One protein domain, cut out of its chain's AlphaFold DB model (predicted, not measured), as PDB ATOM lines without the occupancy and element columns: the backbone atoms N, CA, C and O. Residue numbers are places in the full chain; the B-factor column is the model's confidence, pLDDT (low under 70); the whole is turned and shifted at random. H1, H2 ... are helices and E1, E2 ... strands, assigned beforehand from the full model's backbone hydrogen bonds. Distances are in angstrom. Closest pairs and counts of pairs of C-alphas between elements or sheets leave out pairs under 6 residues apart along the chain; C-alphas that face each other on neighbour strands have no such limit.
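This is residues 2 to 133 of the 1085 residues of the protein "AAA domain-containing protein" of Tribonema minus (UniProt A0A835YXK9). With little regular structure, the model is elongated: at one end H1 and H3 lie side by side next to the small strand pair E1 and E2, with H2 nearby; at the other end H4 and H5 make a corner, and long loops run between. The 132 printed residues have H1 E1 H2 H3 E2 H4 H5 in order, an antiparallel sheet, mostly helix, under half in named elements. It is only just compact, close to loose, radius of gyration of the C-alphas 16.7 A, spans 50 by 30 by 29 A.

Look first at H1, residues 2 to 10: it touches H3, residues 38 to 47, closest C-alphas Leu 2 and Trp 45, 5.7 A, at a shallow tilt of 23 degrees, opposite ways. E1, residues 16 to 18, is antiparallel to E2, residues 52 to 54; N 16 and O 54 are within hydrogen-bond range at 3.0 A. The closest C-alphas of E1 and H2, residues 30 to 33, are Phe 16 and Ser 33, 6.6 A. H4, residues 74 to 85, and H5, residues 123 to 133, are close but not clearly touching, closest C-alphas His 85 and Trp 124, 6.8 A. Every O i to N i+4 pair is within range in H1, H3, H4 and H5; H2 is too short for one.

Find C-alpha 2 at (186.317, 131.961, 173.153), where H1 begins its 12.3 A. H3 spans 14.1 A, H4 16.0 A; H5 runs 14.7 A to C-alpha 133 at (209.841, 158.212, 192.844).

The C-alphas farthest apart, Asn 46 and Val 84, are 50.2 A apart. The printed part has no cut; the links E1 to H2, E2 to H4 and H4 to H5 are long. Look for pLDDT under 70 in 41 residues, among them 90 to 100 and 105 to 119.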
ATOM      1  N   LEU A   2     186.892 130.848 173.929       88.06
ATOM      2  CA  LEU A   2     186.317 131.961 173.153       88.06
ATOM      3  C   LEU A   2     185.173 132.694 173.877       88.06
ATOM      4  O   LEU A   2     185.199 133.917 173.953       88.06
ATOM      5  N   ASP A   3     184.205 131.962 174.435       87.69
ATOM      6  CA  ASP A   3     183.033 132.583 175.071       87.69
ATOM      7  C   ASP A   3     183.413 133.439 176.289       87.69
ATOM      8  O   ASP A   3     182.896 134.538 176.451       87.69
ATOM      9  N   HIS A   4     184.400 133.009 177.081       85.81
ATOM     10  CA  HIS A   4     184.930 133.801 178.196       85.81
ATOM     11  C   HIS A   4     185.695 135.045 177.718       85.81
ATOM     12  O   HIS A   4     185.579 136.108 178.318       85.81
ATOM     13  N   ALA A   5     186.446 134.949 176.614       87.56
ATOM     14  CA  ALA A   5     187.130 136.105 176.028       87.56
ATOM     15  C   ALA A   5     186.126 137.169 175.547       87.56
ATOM     16  O   ALA A   5     186.362 138.367 175.702       87.56
ATOM     17  N   LEU A   6     184.995 136.724 174.992       89.12
ATOM     18  CA  LEU A   6     183.894 137.592 174.582       89.12
ATOM     19  C   LEU A   6     183.139 138.182 175.779       89.12
ATOM     20  O   LEU A   6     182.745 139.342 175.717       89.12
ATOM     21  N   ASP A   7     182.995 137.437 176.874       86.31
ATOM     22  CA  ASP A   7     182.365 137.919 178.109       86.31
ATOM     23  C   ASP A   7     183.155 139.082 178.738       86.31
ATOM     24  O   ASP A   7     182.599 140.154 179.001       86.31
ATOM     25  N   TYR A   8     184.485 138.948 178.841       85.56
ATOM     26  CA  TYR A   8     185.368 140.042 179.271       85.56
ATOM     27  C   TYR A   8     185.287 141.259 178.341       85.56
ATOM     28  O   TYR A   8     185.144 142.390 178.812       85.56
ATOM     29  N   ALA A   9     185.304 141.038 177.025       88.31
ATOM     30  CA  ALA A   9     185.167 142.113 176.049       88.31
ATOM     31  C   ALA A   9     183.815 142.838 176.151       88.31
ATOM     32  O   ALA A   9     183.773 144.066 176.056       88.31
ATOM     33  N   SER A  10     182.727 142.101 176.399       85.62
ATOM     34  CA  SER A  10     181.385 142.661 176.598       85.62
ATOM     35  C   SER A  10     181.273 143.481 177.889       85.62
ATOM     36  O   SER A  10     180.534 144.463 177.936       85.62
ATOM     37  N   SER A  11     182.093 143.150 178.889       80.94
ATOM     38  CA  SER A  11     182.253 143.901 180.140       80.94
ATOM     39  C   SER A  11     183.184 145.119 180.000       80.94
ATOM     40  O   SER A  11     183.537 145.758 180.992       80.94
ATOM     41  N   GLY A  12     183.602 145.457 178.773       81.50
ATOM     42  CA  GLY A  12     184.463 146.601 178.472       81.50
ATOM     43  C   GLY A  12     185.952 146.355 178.718       81.50
ATOM     44  O   GLY A  12     186.741 147.292 178.623       81.50
ATOM     45  N   TRP A  13     186.354 145.120 179.026       86.19
ATOM     46  CA  TRP A  13     187.746 144.772 179.290       86.19
ATOM     47  C   TRP A  13     188.400 144.236 178.012       86.19
ATOM     48  O   TRP A  13     188.024 143.164 177.535       86.19
ATOM     49  N   PRO A  14     189.368 144.956 177.417       88.62
ATOM     50  CA  PRO A  14     190.013 144.504 176.191       88.62
ATOM     51  C   PRO A  14     190.863 143.255 176.451       88.62
ATOM     52  O   PRO A  14     191.618 143.204 177.418       88.62
ATOM     53  N   VAL A  15     190.785 142.264 175.562       91.12
ATOM     54  CA  VAL A  15     191.478 140.970 175.704       91.12
ATOM     55  C   VAL A  15     192.469 140.719 174.572       91.12
ATOM     56  O   VAL A  15     192.330 141.271 173.478       91.12
ATOM     57  N   PHE A  16     193.462 139.861 174.807       92.62
ATOM     58  CA  PHE A  16     194.376 139.339 173.783       92.62
ATOM     59  C   PHE A  16     194.753 137.871 174.066       92.62
ATOM     60  O   PHE A  16     194.705 137.450 175.219       92.62
ATOM     61  N   PRO A  17     195.111 137.066 173.048       92.88
ATOM     62  CA  PRO A  17     195.430 135.651 173.238       92.88
ATOM     63  C   PRO A  17     196.863 135.445 173.759       92.88
ATOM     64  O   PRO A  17     197.811 136.055 173.249       92.88
ATOM     65  N   CYS A  18     197.026 134.540 174.726       88.31
ATOM     66  CA  CYS A  18     198.311 134.127 175.297       88.31
ATOM     67  C   CYS A  18     198.560 132.623 175.129       88.31
ATOM     68  O   CYS A  18     197.635 131.810 175.154       88.31
ATOM     69  N   ASP A  19     199.832 132.267 175.000       86.69
ATOM     70  CA  ASP A  19     200.340 130.907 174.887       86.69
ATOM     71  C   ASP A  19     200.159 130.147 176.220       86.69
ATOM     72  O   ASP A  19     200.656 130.616 177.247       86.69
ATOM     73  N   PRO A  20     199.456 129.003 176.244       80.25
ATOM     74  CA  PRO A  20     199.175 128.263 177.480       80.25
ATOM     75  C   PRO A  20     200.397 127.674 178.206       80.25
ATOM     76  O   PRO A  20     200.345 127.524 179.429       80.25
ATOM     77  N   ALA A  21     201.497 127.389 177.501       75.38
ATOM     78  CA  ALA A  21     202.721 126.832 178.086       75.38
ATOM     79  C   ALA A  21     203.621 127.921 178.681       75.38
ATOM     80  O   ALA A  21     204.217 127.759 179.747       75.38
ATOM     81  N   THR A  22     203.740 129.046 177.980       77.31
ATOM     82  CA  THR A  22     204.738 130.087 178.278       77.31
ATOM     83  C   THR A  22     204.135 131.369 178.843       77.31
ATOM     84  O   THR A  22     204.871 132.226 179.330       77.31
ATOM     85  N   LYS A  23     202.805 131.516 178.784       77.31
ATOM     86  CA  LYS A  23     202.040 132.738 179.092       77.31
ATOM     87  C   LYS A  23     202.399 133.944 178.214       77.31
ATOM     88  O   LYS A  23     201.984 135.064 178.510       77.31
ATOM     89  N   ALA A  24     203.156 133.736 177.136       80.62
ATOM     90  CA  ALA A  24     203.572 134.796 176.232       80.62
ATOM     91  C   ALA A  24     202.413 135.236 175.312       80.62
ATOM     92  O   ALA A  24     201.612 134.396 174.902       80.62
ATOM     93  N   PRO A  25     202.305 136.520 174.931       84.75
ATOM     94  CA  PRO A  25     201.284 136.956 173.980       84.75
ATOM     95  C   PRO A  25     201.471 136.315 172.595       84.75
ATOM     96  O   PRO A  25     202.573 136.331 172.050       84.75
ATOM     97  N   LEU A  26     200.386 135.836 171.980       86.25
ATOM     98  CA  LEU A  26     200.400 135.223 170.638       86.25
ATOM     99  C   LEU A  26     200.285 136.252 169.495       86.25
ATOM    100  O   LEU A  26     200.383 135.916 168.317       86.25
ATOM    101  N   VAL A  27     200.095 137.529 169.835       84.31
ATOM    102  CA  VAL A  27     199.946 138.651 168.895       84.31
ATOM    103  C   VAL A  27     201.173 139.566 168.906       84.31
ATOM    104  O   VAL A  27     201.755 139.850 169.951       84.31
ATOM    105  N   SER A  28     201.547 140.089 167.734       67.56
ATOM    106  CA  SER A  28     202.834 140.766 167.483       67.56
ATOM    107  C   SER A  28     203.084 142.065 168.260       67.56
ATOM    108  O   SER A  28     204.238 142.464 168.390       67.56
ATOM    109  N   ARG A  29     202.045 142.727 168.796       68.56
ATOM    110  CA  ARG A  29     202.201 143.891 169.700       68.56
ATOM    111  C   ARG A  29     201.822 143.589 171.154       68.56
ATOM    112  O   ARG A  29     201.592 144.520 171.921       68.56
ATOM    113  N   GLY A  30     201.708 142.315 171.527       78.88
ATOM    114  CA  GLY A  30     201.378 141.883 172.887       78.88
ATOM    115  C   GLY A  30     200.124 142.553 173.455       78.88
ATOM    116  O   GLY A  30     199.123 142.688 172.749       78.88
ATOM    117  N   LEU A  31     200.208 143.032 174.702       74.38
ATOM    118  CA  LEU A  31     199.110 143.710 175.409       74.38
ATOM    119  C   LEU A  31     198.555 144.935 174.661       74.38
ATOM    120  O   LEU A  31     197.378 145.248 174.790       74.38
ATOM    121  N   TYR A  32     199.357 145.601 173.820       78.44
ATOM    122  CA  TYR A  32     198.911 146.751 173.016       78.44
ATOM    123  C   TYR A  32     198.024 146.354 171.829       78.44
ATOM    124  O   TYR A  32     197.544 147.211 171.087       78.44
ATOM    125  N   SER A  33     197.842 145.053 171.601       83.44
ATOM    126  CA  SER A  33     196.845 144.541 170.661       83.44
ATOM    127  C   SER A  33     195.521 144.213 171.336       83.44
ATOM    128  O   SER A  33     194.604 143.856 170.612       83.44
ATOM    129  N   ALA A  34     195.400 144.325 172.664       85.62
ATOM    130  CA  ALA A  34     194.168 144.001 173.372       85.62
ATOM    131  C   ALA A  34     192.972 144.775 172.800       85.62
ATOM    132  O   ALA A  34     193.068 145.969 172.510       85.62
ATOM    133  N   THR A  35     191.847 144.092 172.611       89.50
ATOM    134  CA  THR A  35     190.666 144.672 171.963       89.50
ATOM    135  C   THR A  35     189.376 144.146 172.574       89.50
ATOM    136  O   THR A  35     189.357 143.060 173.148       89.50
ATOM    137  N   THR A  36     188.301 144.915 172.430       93.12
ATOM    138  CA  THR A  36     186.922 144.487 172.697       93.12
ATOM    139  C   THR A  36     186.161 144.152 171.403       93.12
ATOM    140  O   THR A  36     184.991 143.787 171.457       93.12
ATOM    141  N   ASP A  37     186.808 144.257 170.230       94.44
ATOM    142  CA  ASP A  37     186.202 143.962 168.924       94.44
ATOM    143  C   ASP A  37     185.925 142.458 168.763       94.44
ATOM    144  O   ASP A  37     186.832 141.663 168.501       94.44
ATOM    145  N   GLU A  38     184.657 142.066 168.890       93.56
ATOM    146  CA  GLU A  38     184.198 140.676 168.796       93.56
ATOM    147  C   GLU A  38     184.670 139.955 167.513       93.56
ATOM    148  O   GLU A  38     185.209 138.848 167.626       93.56
ATOM    149  N   PRO A  39     184.564 140.532 166.297       92.00
ATOM    150  CA  PRO A  39     185.130 139.935 165.089       92.00
ATOM    151  C   PRO A  39     186.629 139.631 165.196       92.00
ATOM    152  O   PRO A  39     187.084 138.603 164.691       92.00
ATOM    153  N   CYS A  40     187.414 140.505 165.830       92.50
ATOM    154  CA  CYS A  40     188.841 140.281 166.057       92.50
ATOM    155  C   CYS A  40     189.094 139.143 167.049       92.50
ATOM    156  O   CYS A  40     189.886 138.245 166.758       92.50
ATOM    157  N   ILE A  41     188.360 139.126 168.160       94.75
ATOM    158  CA  ILE A  41     188.469 138.091 169.197       94.75
ATOM    159  C   ILE A  41     188.090 136.720 168.627       94.75
ATOM    160  O   ILE A  41     188.837 135.754 168.784       94.75
ATOM    161  N   ARG A  42     186.992 136.633 167.867       93.75
ATOM    162  CA  ARG A  42     186.584 135.397 167.177       93.75
ATOM    163  C   ARG A  42     187.646 134.913 166.193       93.75
ATOM    164  O   ARG A  42     187.915 133.719 166.140       93.75
ATOM    165  N   ARG A  43     188.291 135.816 165.441       93.88
ATOM    166  CA  ARG A  43     189.411 135.443 164.553       93.88
ATOM    167  C   ARG A  43     190.589 134.865 165.333       93.88
ATOM    168  O   ARG A  43     191.145 133.859 164.903       93.88
ATOM    169  N   TRP A  44     190.955 135.462 166.464       95.50
ATOM    170  CA  TRP A  44     192.064 134.968 167.281       95.50
ATOM    171  C   TRP A  44     191.786 133.606 167.896       95.50
ATOM    172  O   TRP A  44     192.620 132.720 167.756       95.50
ATOM    173  N   TRP A  45     190.621 133.397 168.504       93.44
ATOM    174  CA  TRP A  45     190.291 132.106 169.116       93.44
ATOM    175  C   TRP A  45     189.855 131.037 168.101       93.44
ATOM    176  O   TRP A  45     189.898 129.857 168.422       93.44
ATOM    177  N   ASN A  46     189.537 131.396 166.853       90.00
ATOM    178  CA  ASN A  46     189.486 130.420 165.757       90.00
ATOM    179  C   ASN A  46     190.887 129.948 165.348       90.00
ATOM    180  O   ASN A  46     191.063 128.794 164.964       90.00
ATOM    181  N   HIS A  47     191.877 130.842 165.394       90.62
ATOM    182  CA  HIS A  47     193.253 130.515 165.037       90.62
ATOM    183  C   HIS A  47     193.996 129.798 166.176       90.62
ATOM    184  O   HIS A  47     194.760 128.870 165.921       90.62
ATOM    185  N   TRP A  48     193.710 130.171 167.425       93.56
ATOM    186  CA  TRP A  48     194.252 129.569 168.643       93.56
ATOM    187  C   TRP A  48     193.124 129.202 169.622       93.56
ATOM    188  O   TRP A  48     192.889 129.924 170.594       93.56
ATOM    189  N   PRO A  49     192.429 128.070 169.403       87.38
ATOM    190  CA  PRO A  49     191.279 127.667 170.224       87.38
ATOM    191  C   PRO A  49     191.582 127.520 171.716       87.38
ATOM    192  O   PRO A  49     190.722 127.802 172.552       87.38
ATOM    193  N   ASN A  50     192.819 127.138 172.039       83.38
ATOM    194  CA  ASN A  50     193.271 126.881 173.404       83.38
ATOM    195  C   ASN A  50     194.000 128.075 174.038       83.38
ATOM    196  O   ASN A  50     194.512 127.936 175.141       83.38
ATOM    197  N   ALA A  51     194.076 129.234 173.372       88.69
ATOM    198  CA  ALA A  51     194.776 130.390 173.926       88.69
ATOM    199  C   ALA A  51     194.165 130.835 175.265       88.69
ATOM    200  O   ALA A  51     192.940 130.958 175.399       88.69
ATOM    201  N   MET A  52     195.038 131.132 176.230       89.88
ATOM    202  CA  MET A  52     194.659 131.799 177.474       89.88
ATOM    203  C   MET A  52     194.243 133.247 177.194       89.88
ATOM    204  O   MET A  52     194.667 133.849 176.206       89.88
ATOM    205  N   ILE A  53     193.427 133.820 178.075       90.69
ATOM    206  CA  ILE A  53     192.927 135.191 177.933       90.69
ATOM    207  C   ILE A  53     193.848 136.139 178.704       90.69
ATOM    208  O   ILE A  53     193.891 136.120 179.932       90.69
ATOM    209  N   GLY A  54     194.588 136.978 177.984       87.81
ATOM    210  CA  GLY A  54     195.371 138.073 178.548       87.81
ATOM    211  C   GLY A  54     194.539 139.348 178.700       87.81
ATOM    212  O   GLY A  54     193.779 139.706 177.798       87.81
ATOM    213  N   LEU A  55     194.719 140.050 179.822       83.69
ATOM    214  CA  LEU A  55     194.110 141.351 180.120       83.69
ATOM    215  C   LEU A  55     195.212 142.408 180.317       83.69
ATOM    216  O   LEU A  55     196.173 142.145 181.042       83.69
ATOM    217  N   PRO A  56     195.127 143.600 179.702       82.19
ATOM    218  CA  PRO A  56     196.075 144.677 179.955       82.19
ATOM    219  C   PRO A  56     195.741 145.378 181.281       82.19
ATOM    220  O   PRO A  56     194.642 145.897 181.460       82.19
ATOM    221  N   THR A  57     196.695 145.437 182.210       76.06
ATOM    222  CA  THR A  57     196.573 146.245 183.435       76.06
ATOM    223  C   THR A  57     196.771 147.735 183.141       76.06
ATOM    224  O   THR A  57     197.442 148.105 182.176       76.06
ATOM    225  N   GLY A  58     196.249 148.603 184.004       68.50
ATOM    226  CA  GLY A  58     196.371 150.058 183.905       68.50
ATOM    227  C   GLY A  58     195.111 150.719 183.348       68.50
ATOM    228  O   GLY A  58     194.015 150.173 183.439       68.50
ATOM    229  N   SER A  59     195.255 151.912 182.765       66.44
ATOM    230  CA  SER A  59     194.121 152.724 182.297       66.44
ATOM    231  C   SER A  59     193.119 152.028 181.353       66.44
ATOM    232  O   SER A  59     191.952 152.409 181.416       66.44
ATOM    233  N   PRO A  60     193.478 151.012 180.535       67.44
ATOM    234  CA  PRO A  60     192.502 150.302 179.702       67.44
ATOM    235  C   PRO A  60     191.501 149.426 180.472       67.44
ATOM    236  O   PRO A  60     190.440 149.132 179.937       67.44
ATOM    237  N   THR A  61     191.830 148.990 181.692       70.75
ATOM    238  CA  THR A  61     190.947 148.173 182.555       70.75
ATOM    239  C   THR A  61     190.611 148.858 183.880       70.75
ATOM    240  O   THR A  61     189.701 148.427 184.577       70.75
ATOM    241  N   GLY A  62     191.328 149.930 184.236       70.69
ATOM    242  CA  GLY A  62     191.188 150.629 185.514       70.69
ATOM    243  C   GLY A  62     191.780 149.870 186.706       70.69
ATOM    244  O   GLY A  62     191.597 150.297 187.842       70.69
ATOM    245  N   VAL A  63     192.496 148.765 186.466       72.00
ATOM    246  CA  VAL A  63     192.998 147.861 187.510       72.00
ATOM    247  C   VAL A  63     194.519 147.748 187.434       72.00
ATOM    248  O   VAL A  63     195.101 147.634 186.355       72.00
ATOM    249  N   TRP A  64     195.174 147.756 188.591       71.19
ATOM    250  CA  TRP A  64     196.591 147.434 188.753       71.19
ATOM    251  C   TRP A  64     196.721 146.214 189.675       71.19
ATOM    252  O   TRP A  64     195.788 145.893 190.410       71.19
ATOM    253  N   VAL A  65     197.853 145.514 189.611       73.69
ATOM    254  CA  VAL A  65     198.076 144.275 190.368       73.69
ATOM    255  C   VAL A  65     199.340 144.410 191.207       73.69
ATOM    256  O   VAL A  65     200.367 144.867 190.703       73.69
ATOM    257  N   LEU A  66     199.254 144.012 192.478       73.69
ATOM    258  CA  LEU A  66     200.404 143.828 193.358       73.69
ATOM    259  C   LEU A  66     200.855 142.369 193.258       73.69
ATOM    260  O   LEU A  66     200.155 141.478 193.732       73.69
ATOM    261  N   ASP A  67     202.000 142.138 192.626       72.75
ATOM    262  CA  ASP A  67     202.602 140.810 192.531       72.75
ATOM    263  C   ASP A  67     203.618 140.604 193.662       72.75
ATOM    264  O   ASP A  67     204.412 141.499 193.955       72.75
ATOM    265  N   VAL A  68     203.558 139.449 194.327       71.00
ATOM    266  CA  VAL A  68     204.401 139.127 195.489       71.00
ATOM    267  C   VAL A  68     205.261 137.923 195.131       71.00
ATOM    268  O   VAL A  68     204.817 136.776 195.210       71.00
ATOM    269  N   ASP A  69     206.506 138.184 194.734       67.62
ATOM    270  CA  ASP A  69     207.420 137.151 194.252       67.62
ATOM    271  C   ASP A  69     207.857 136.200 195.376       67.62
ATOM    272  O   ASP A  69     208.657 136.523 196.255       67.62
ATOM    273  N   VAL A  70     207.349 134.967 195.326       57.94
ATOM    274  CA  VAL A  70     207.596 133.932 196.347       57.94
ATOM    275  C   VAL A  70     209.056 133.443 196.353       57.94
ATOM    276  O   VAL A  70     209.517 132.898 197.351       57.94
ATOM    277  N   LYS A  71     209.807 133.639 195.259       47.50
ATOM    278  CA  LYS A  71     211.184 133.131 195.099       47.50
ATOM    279  C   LYS A  71     212.267 133.995 195.762       47.50
ATOM    280  O   LYS A  71     213.352 133.473 195.995       47.50
ATOM    281  N   ASP A  72     211.956 135.247 196.107       49.06
ATOM    282  CA  ASP A  72     212.911 136.239 196.634       49.06
ATOM    283  C   ASP A  72     212.510 136.767 198.028       49.06
ATOM    284  O   ASP A  72     212.747 137.923 198.376       49.06
ATOM    285  N   ASP A  73     211.870 135.916 198.837       66.69
ATOM    286  CA  ASP A  73     211.376 136.242 200.188       66.69
ATOM    287  C   ASP A  73     210.287 137.342 200.221       66.69
ATOM    288  O   ASP A  73     210.026 137.979 201.245       66.69
ATOM    289  N   GLY A  74     209.598 137.555 199.091       71.62
ATOM    290  CA  GLY A  74     208.524 138.539 198.939       71.62
ATOM    291  C   GLY A  74     207.403 138.429 199.984       71.62
ATOM    292  O   GLY A  74     206.982 139.462 200.504       71.62
ATOM    293  N   PRO A  75     206.940 137.221 200.369       74.31
ATOM    294  CA  PRO A  75     205.951 137.067 201.434       74.31
ATOM    295  C   PRO A  75     206.420 137.574 202.804       74.31
ATOM    296  O   PRO A  75     205.628 138.191 203.515       74.31
ATOM    297  N   ALA A  76     207.689 137.371 203.175       72.25
ATOM    298  CA  ALA A  76     208.226 137.876 204.441       72.25
ATOM    299  C   ALA A  76     208.406 139.399 204.412       72.25
ATOM    300  O   ALA A  76     208.125 140.080 205.397       72.25
ATOM    301  N   GLN A  77     208.801 139.952 203.262       76.06
ATOM    302  CA  GLN A  77     208.900 141.399 203.069       76.06
ATOM    303  C   GLN A  77     207.528 142.076 203.092       76.06
ATOM    304  O   GLN A  77     207.375 143.125 203.720       76.06
ATOM    305  N   LEU A  78     206.513 141.469 202.469       79.00
ATOM    306  CA  LEU A  78     205.140 141.952 202.579       79.00
ATOM    307  C   LEU A  78     204.665 141.864 204.030       79.00
ATOM    308  O   LEU A  78     204.155 142.853 204.537       79.00
ATOM    309  N   ALA A  79     204.896 140.750 204.730       76.94
ATOM    310  CA  ALA A  79     204.537 140.621 206.142       76.94
ATOM    311  C   ALA A  79     205.181 141.715 207.013       76.94
ATOM    312  O   ALA A  79     204.490 142.326 207.821       76.94
ATOM    313  N   ALA A  80     206.460 142.033 206.793       78.50
ATOM    314  CA  ALA A  80     207.140 143.126 207.488       78.50
ATOM    315  C   ALA A  80     206.532 144.506 207.169       78.50
ATOM    316  O   ALA A  80     206.407 145.346 208.056       78.50
ATOM    317  N   LEU A  81     206.112 144.748 205.923       80.19
ATOM    318  CA  LEU A  81     205.418 145.986 205.548       80.19
ATOM    319  C   LEU A  81     204.028 146.082 206.185       80.19
ATOM    320  O   LEU A  81     203.642 147.164 206.623       80.19
ATOM    321  N   LEU A  82     203.294 144.970 206.278       82.00
ATOM    322  CA  LEU A  82     201.984 144.924 206.935       82.00
ATOM    323  C   LEU A  82     202.090 145.097 208.453       82.00
ATOM    324  O   LEU A  82     201.206 145.707 209.046       82.00
ATOM    325  N   ASP A  83     203.175 144.628 209.071       80.62
ATOM    326  CA  ASP A  83     203.438 144.825 210.503       80.62
ATOM    327  C   ASP A  83     203.695 146.309 210.833       80.62
ATOM    328  O   ASP A  83     203.268 146.821 211.866       80.62
ATOM    329  N   VAL A  84     204.326 147.040 209.906       77.88
ATOM    330  CA  VAL A  84     204.632 148.471 210.064       77.88
ATOM    331  C   VAL A  84     203.462 149.376 209.659       77.88
ATOM    332  O   VAL A  84     203.241 150.412 210.289       77.88
ATOM    333  N   HIS A  85     202.723 149.028 208.602       78.44
ATOM    334  CA  HIS A  85     201.742 149.921 207.971       78.44
ATOM    335  C   HIS A  85     200.279 149.467 208.097       78.44
ATOM    336  O   HIS A  85     199.376 150.217 207.720       78.44
ATOM    337  N   GLY A  86     200.037 148.288 208.669       74.88
ATOM    338  CA  GLY A  86     198.714 147.684 208.807       74.88
ATOM    339  C   GLY A  86     198.321 146.801 207.619       74.88
ATOM    340  O   GLY A  86     198.956 146.803 206.564       74.88
ATOM    341  N   ALA A  87     197.251 146.020 207.804       77.75
ATOM    342  CA  ALA A  87     196.766 145.066 206.809       77.75
ATOM    343  C   ALA A  87     196.321 145.744 205.495       77.75
ATOM    344  O   ALA A  87     195.847 146.883 205.490       77.75
ATOM    345  N   LEU A  88     196.442 145.018 204.378       77.50
ATOM    346  CA  LEU A  88     195.836 145.431 203.111       77.50
ATOM    347  C   LEU A  88     194.303 145.391 203.224       77.50
ATOM    348  O   LEU A  88     193.771 144.548 203.946       77.50
ATOM    349  N   PRO A  89     193.589 146.278 202.511       72.31
ATOM    350  CA  PRO A  89     192.140 146.233 202.421       72.31
ATOM    351  C   PRO A  89     191.706 144.931 201.754       72.31
ATOM    352  O   PRO A  89     192.423 144.404 200.897       72.31
ATOM    353  N   ASP A  90     190.518 144.450 202.114       65.69
ATOM    354  CA  ASP A  90     189.927 143.267 201.498       65.69
ATOM    355  C   ASP A  90     189.827 143.468 199.980       65.69
ATOM    356  O   ASP A  90     189.082 144.310 199.480       65.69
ATOM    357  N   THR A  91     190.637 142.711 199.247       66.38
ATOM    358  CA  THR A  91     190.771 142.764 197.792       66.38
ATOM    359  C   THR A  91     191.110 141.369 197.271       66.38
ATOM    360  O   THR A  91     191.389 140.453 198.050       66.38
ATOM    361  N   PHE A  92     191.079 141.168 195.956       57.34
ATOM    362  CA  PHE A  92     191.405 139.869 195.368       57.34
ATOM    363  C   PHE A  92     192.850 139.459 195.677       57.34
ATOM    364  O   PHE A  92     193.787 140.204 195.395       57.34
ATOM    365  N   THR A  93     193.035 138.252 196.214       50.66
ATOM    366  CA  THR A  93     194.352 137.664 196.497       50.66
ATOM    367  C   THR A  93     194.505 136.334 195.741       50.66
ATOM    368  O   THR A  93     193.713 135.412 195.913       50.66
ATOM    369  N   GLY A  94     195.489 136.260 194.831       45.81
ATOM    370  CA  GLY A  94     195.751 135.113 193.940       45.81
ATOM    371  C   GLY A  94     196.575 135.515 192.699       45.81
ATOM    372  O   GLY A  94     196.383 136.601 192.165       45.81
ATOM    373  N   GLY A  95     197.543 134.692 192.272       40.94
ATOM    374  CA  GLY A  95     198.648 135.109 191.382       40.94
ATOM    375  C   GLY A  95     198.404 135.157 189.853       40.94
ATOM    376  O   GLY A  95     197.867 134.216 189.266       40.94
ATOM    377  N   TYR A  96     198.992 136.201 189.239       43.00
ATOM    378  CA  TYR A  96     199.267 136.543 187.818       43.00
ATOM    379  C   TYR A  96     198.107 136.856 186.844       43.00
ATOM    380  O   TYR A  96     197.069 136.208 186.827       43.00
ATOM    381  N   VAL A  97     198.361 137.835 185.953       60.41
ATOM    382  CA  VAL A  97     197.435 138.452 184.973       60.41
ATOM    383  C   VAL A  97     197.159 137.542 183.766       60.41
ATOM    384  O   VAL A  97     197.554 137.804 182.630       60.41
ATOM    385  N   VAL A  98     196.476 136.438 184.030       60.94
ATOM    386  CA  VAL A  98     195.726 135.653 183.049       60.94
ATOM    387  C   VAL A  98     194.289 135.621 183.562       60.94
ATOM    388  O   VAL A  98     194.068 135.365 184.744       60.94
ATOM    389  N   ALA A  99     193.315 135.946 182.712       67.62
ATOM    390  CA  ALA A  99     191.931 136.090 183.146       67.62
ATOM    391  C   ALA A  99     191.372 134.761 183.678       67.62
ATOM    392  O   ALA A  99     191.733 133.684 183.179       67.62
ATOM    393  N   ALA A 100     190.469 134.845 184.659       66.94
ATOM    394  CA  ALA A 100     189.765 133.679 185.178       66.94
ATOM    395  C   ALA A 100     189.066 132.923 184.032       66.94
ATOM    396  O   ALA A 100     188.709 133.491 182.999       66.94
ATOM    397  N   HIS A 101     188.918 131.618 184.215       71.19
ATOM    398  CA  HIS A 101     188.488 130.612 183.242       71.19
ATOM    399  C   HIS A 101     189.509 130.254 182.150       71.19
ATOM    400  O   HIS A 101     189.207 129.431 181.286       71.19
ATOM    401  N   SER A 102     190.731 130.803 182.188       76.81
ATOM    402  CA  SER A 102     191.829 130.329 181.332       76.81
ATOM    403  C   SER A 102     192.396 129.002 181.830       76.81
ATOM    404  O   SER A 102     192.616 128.836 183.027       76.81
ATOM    405  N   ALA A 103     192.685 128.085 180.909       73.88
ATOM    406  CA  ALA A 103     193.320 126.801 181.199       73.88
ATOM    407  C   ALA A 103     194.783 126.788 180.731       73.88
ATOM    408  O   ALA A 103     195.103 127.327 179.670       73.88
ATOM    409  N   ARG A 104     195.659 126.172 181.524       70.44
ATOM    410  CA  ARG A 104     197.048 125.868 181.174       70.44
ATOM    411  C   ARG A 104     197.155 124.497 180.512       70.44
ATOM    412  O   ARG A 104     196.272 123.651 180.654       70.44
ATOM    413  N   ASP A 105     198.287 124.257 179.855       65.38
ATOM    414  CA  ASP A 105     198.581 122.981 179.188       65.38
ATOM    415  C   ASP A 105     198.738 121.786 180.149       65.38
ATOM    416  O   ASP A 105     198.651 120.638 179.719       65.38
ATOM    417  N   ASP A 106     198.928 122.034 181.450       65.44
ATOM    418  CA  ASP A 106     198.952 121.009 182.505       65.44
ATOM    419  C   ASP A 106     197.546 120.626 183.021       65.44
ATOM    420  O   ASP A 106     197.421 119.795 183.919       65.44
ATOM    421  N   GLY A 107     196.483 121.216 182.458       58.38
ATOM    422  CA  GLY A 107     195.093 120.981 182.857       58.38
ATOM    423  C   GLY A 107     194.622 121.824 184.045       58.38
ATOM    424  O   GLY A 107     193.439 121.781 184.387       58.38
ATOM    425  N   THR A 108     195.499 122.628 184.654       66.62
ATOM    426  CA  THR A 108     195.096 123.587 185.690       66.62
ATOM    427  C   THR A 108     194.374 124.772 185.055       66.62
ATOM    428  O   THR A 108     194.799 125.307 184.031       66.62
ATOM    429  N   PHE A 109     193.262 125.205 185.646       67.25
ATOM    430  CA  PHE A 109     192.538 126.387 185.191       67.25
ATOM    431  C   PHE A 109     192.449 127.423 186.302       67.25
ATOM    432  O   PHE A 109     192.418 127.105 187.490       67.25
ATOM    433  N   TYR A 110     192.436 128.685 185.899       68.31
ATOM    434  CA  TYR A 110     192.228 129.801 186.800       68.31
ATOM    435  C   TYR A 110     190.737 129.891 187.109       68.31
ATOM    436  O   TYR A 110     189.956 130.138 186.200       68.31
ATOM    437  N   ASP A 111     190.327 129.683 188.357       59.34
ATOM    438  CA  ASP A 111     188.931 129.861 188.763       59.34
ATOM    439  C   ASP A 111     188.719 131.217 189.446       59.34
ATOM    440  O   ASP A 111     189.646 131.805 190.013       59.34
ATOM    441  N   ARG A 112     187.493 131.737 189.387       60.16
ATOM    442  CA  ARG A 112     187.139 132.995 190.043       60.16
ATOM    443  C   ARG A 112     186.855 132.736 191.519       60.16
ATOM    444  O   ARG A 112     185.752 132.360 191.900       60.16
ATOM    445  N   VAL A 113     187.841 133.008 192.368       52.47
ATOM    446  CA  VAL A 113     187.675 132.928 193.823       52.47
ATOM    447  C   VAL A 113     187.153 134.274 194.349       52.47
ATOM    448  O   VAL A 113     187.920 135.182 194.651       52.47
ATOM    449  N   GLY A 114     185.825 134.417 194.423       53.00
ATOM    450  CA  GLY A 114     185.146 135.530 195.106       53.00
ATOM    451  C   GLY A 114     184.566 136.649 194.221       53.00
ATOM    452  O   GLY A 114     184.822 136.751 193.018       53.00
ATOM    453  N   HIS A 115     183.751 137.504 194.852       51.94
ATOM    454  CA  HIS A 115     182.992 138.608 194.238       51.94
ATOM    455  C   HIS A 115     183.323 139.988 194.846       51.94
ATOM    456  O   HIS A 115     182.446 140.842 194.930       51.94
ATOM    457  N   ALA A 116     184.556 140.219 195.302       52.81
ATOM    458  CA  ALA A 116     184.948 141.546 195.787       52.81
ATOM    459  C   ALA A 116     185.069 142.545 194.618       52.81
ATOM    460  O   ALA A 116     185.344 142.147 193.490       52.81
ATOM    461  N   GLU A 117     184.864 143.840 194.841       59.53
ATOM    462  CA  GLU A 117     185.322 144.851 193.879       59.53
ATOM    463  C   GLU A 117     186.808 145.150 194.145       59.53
ATOM    464  O   GLU A 117     187.231 145.076 195.302       59.53
ATOM    465  N   PRO A 118     187.629 145.463 193.121       66.75
ATOM    466  CA  PRO A 118     189.018 145.856 193.342       66.75
ATOM    467  C   PRO A 118     189.091 147.038 194.316       66.75
ATOM    468  O   PRO A 118     188.605 148.129 194.014       66.75
ATOM    469  N   ALA A 119     189.687 146.827 195.490       68.56
ATOM    470  CA  ALA A 119     189.788 147.882 196.490       68.56
ATOM    471  C   ALA A 119     190.817 148.949 196.065       68.56
ATOM    472  O   ALA A 119     191.846 148.612 195.463       68.56
ATOM    473  N   PRO A 120     190.597 150.236 196.400       75.19
ATOM    474  CA  PRO A 120     191.605 151.271 196.217       75.19
ATOM    475  C   PRO A 120     192.917 150.916 196.927       75.19
ATOM    476  O   PRO A 120     192.919 150.370 198.032       75.19
ATOM    477  N   ALA A 121     194.041 151.265 196.303       72.31
ATOM    478  CA  ALA A 121     195.358 151.063 196.894       72.31
ATOM    479  C   ALA A 121     195.492 151.866 198.204       72.31
ATOM    480  O   ALA A 121     195.162 153.057 198.209       72.31
ATOM    481  N   PRO A 122     196.011 151.280 199.299       79.75
ATOM    482  CA  PRO A 122     196.258 152.024 200.529       79.75
ATOM    483  C   PRO A 122     197.229 153.172 200.302       79.75
ATOM    484  O   PRO A 122     198.240 153.010 199.618       79.75
ATOM    485  N   GLN A 123     196.967 154.312 200.945       77.38
ATOM    486  CA  GLN A 123     197.806 155.493 200.775       77.38
ATOM    487  C   GLN A 123     199.262 155.222 201.168       77.38
ATOM    488  O   GLN A 123     200.153 155.692 200.484       77.38
ATOM    489  N   TRP A 124     199.528 154.399 202.188       82.12
ATOM    490  CA  TRP A 124     200.898 154.046 202.580       82.12
ATOM    491  C   TRP A 124     201.649 153.264 201.491       82.12
ATOM    492  O   TRP A 124     202.854 153.438 201.318       82.12
ATOM    493  N   LEU A 125     200.935 152.428 200.732       76.75
ATOM    494  CA  LEU A 125     201.503 151.660 199.631       76.75
ATOM    495  C   LEU A 125     201.758 152.577 198.431       76.75
ATOM    496  O   LEU A 125     202.833 152.524 197.837       76.75
ATOM    497  N   LEU A 126     200.813 153.475 198.132       72.94
ATOM    498  CA  LEU A 126     201.002 154.538 197.143       72.94
ATOM    499  C   LEU A 126     202.169 155.447 197.530       72.94
ATOM    500  O   LEU A 126     203.005 155.740 196.688       72.94
ATOM    501  N   ASP A 127     202.290 155.826 198.797       72.94
ATOM    502  CA  ASP A 127     203.357 156.679 199.313       72.94
ATOM    503  C   ASP A 127     204.711 155.975 199.294       72.94
ATOM    504  O   ASP A 127     205.712 156.641 199.078       72.94
ATOM    505  N   LEU A 128     204.789 154.656 199.490       70.88
ATOM    506  CA  LEU A 128     206.032 153.898 199.302       70.88
ATOM    507  C   LEU A 128     206.456 153.889 197.832       70.88
ATOM    508  O   LEU A 128     207.625 154.135 197.525       70.88
ATOM    509  N   VAL A 129     205.509 153.653 196.922       63.88
ATOM    510  CA  VAL A 129     205.760 153.669 195.472       63.88
ATOM    511  C   VAL A 129     206.132 155.082 195.000       63.88
ATOM    512  O   VAL A 129     207.083 155.249 194.237       63.88
ATOM    513  N   VAL A 130     205.453 156.110 195.515       57.69
ATOM    514  CA  VAL A 130     205.657 157.524 195.173       57.69
ATOM    515  C   VAL A 130     206.883 158.115 195.876       57.69
ATOM    516  O   VAL A 130     207.624 158.847 195.236       57.69
ATOM    517  N   LYS A 131     207.201 157.774 197.135       50.12
ATOM    518  CA  LYS A 131     208.443 158.216 197.813       50.12
ATOM    519  C   LYS A 131     209.688 157.621 197.177       50.12
ATOM    520  O   LYS A 131     210.719 158.284 197.161       50.12
ATOM    521  N   ARG A 132     209.602 156.417 196.604       43.16
ATOM    522  CA  ARG A 132     210.693 155.859 195.791       43.16
ATOM    523  C   ARG A 132     210.841 156.588 194.445       43.16
ATOM    524  O   ARG A 132     211.931 156.576 193.885       43.16
ATOM    525  N   GLN A 133     209.789 157.262 193.966       39.09
ATOM    526  CA  GLN A 133     209.841 158.212 192.844       39.09
ATOM    527  C   GLN A 133     210.198 159.651 193.264       39.09
ATOM    528  O   GLN A 133     210.658 160.425 192.431       39.09
TER     529      GLN A 133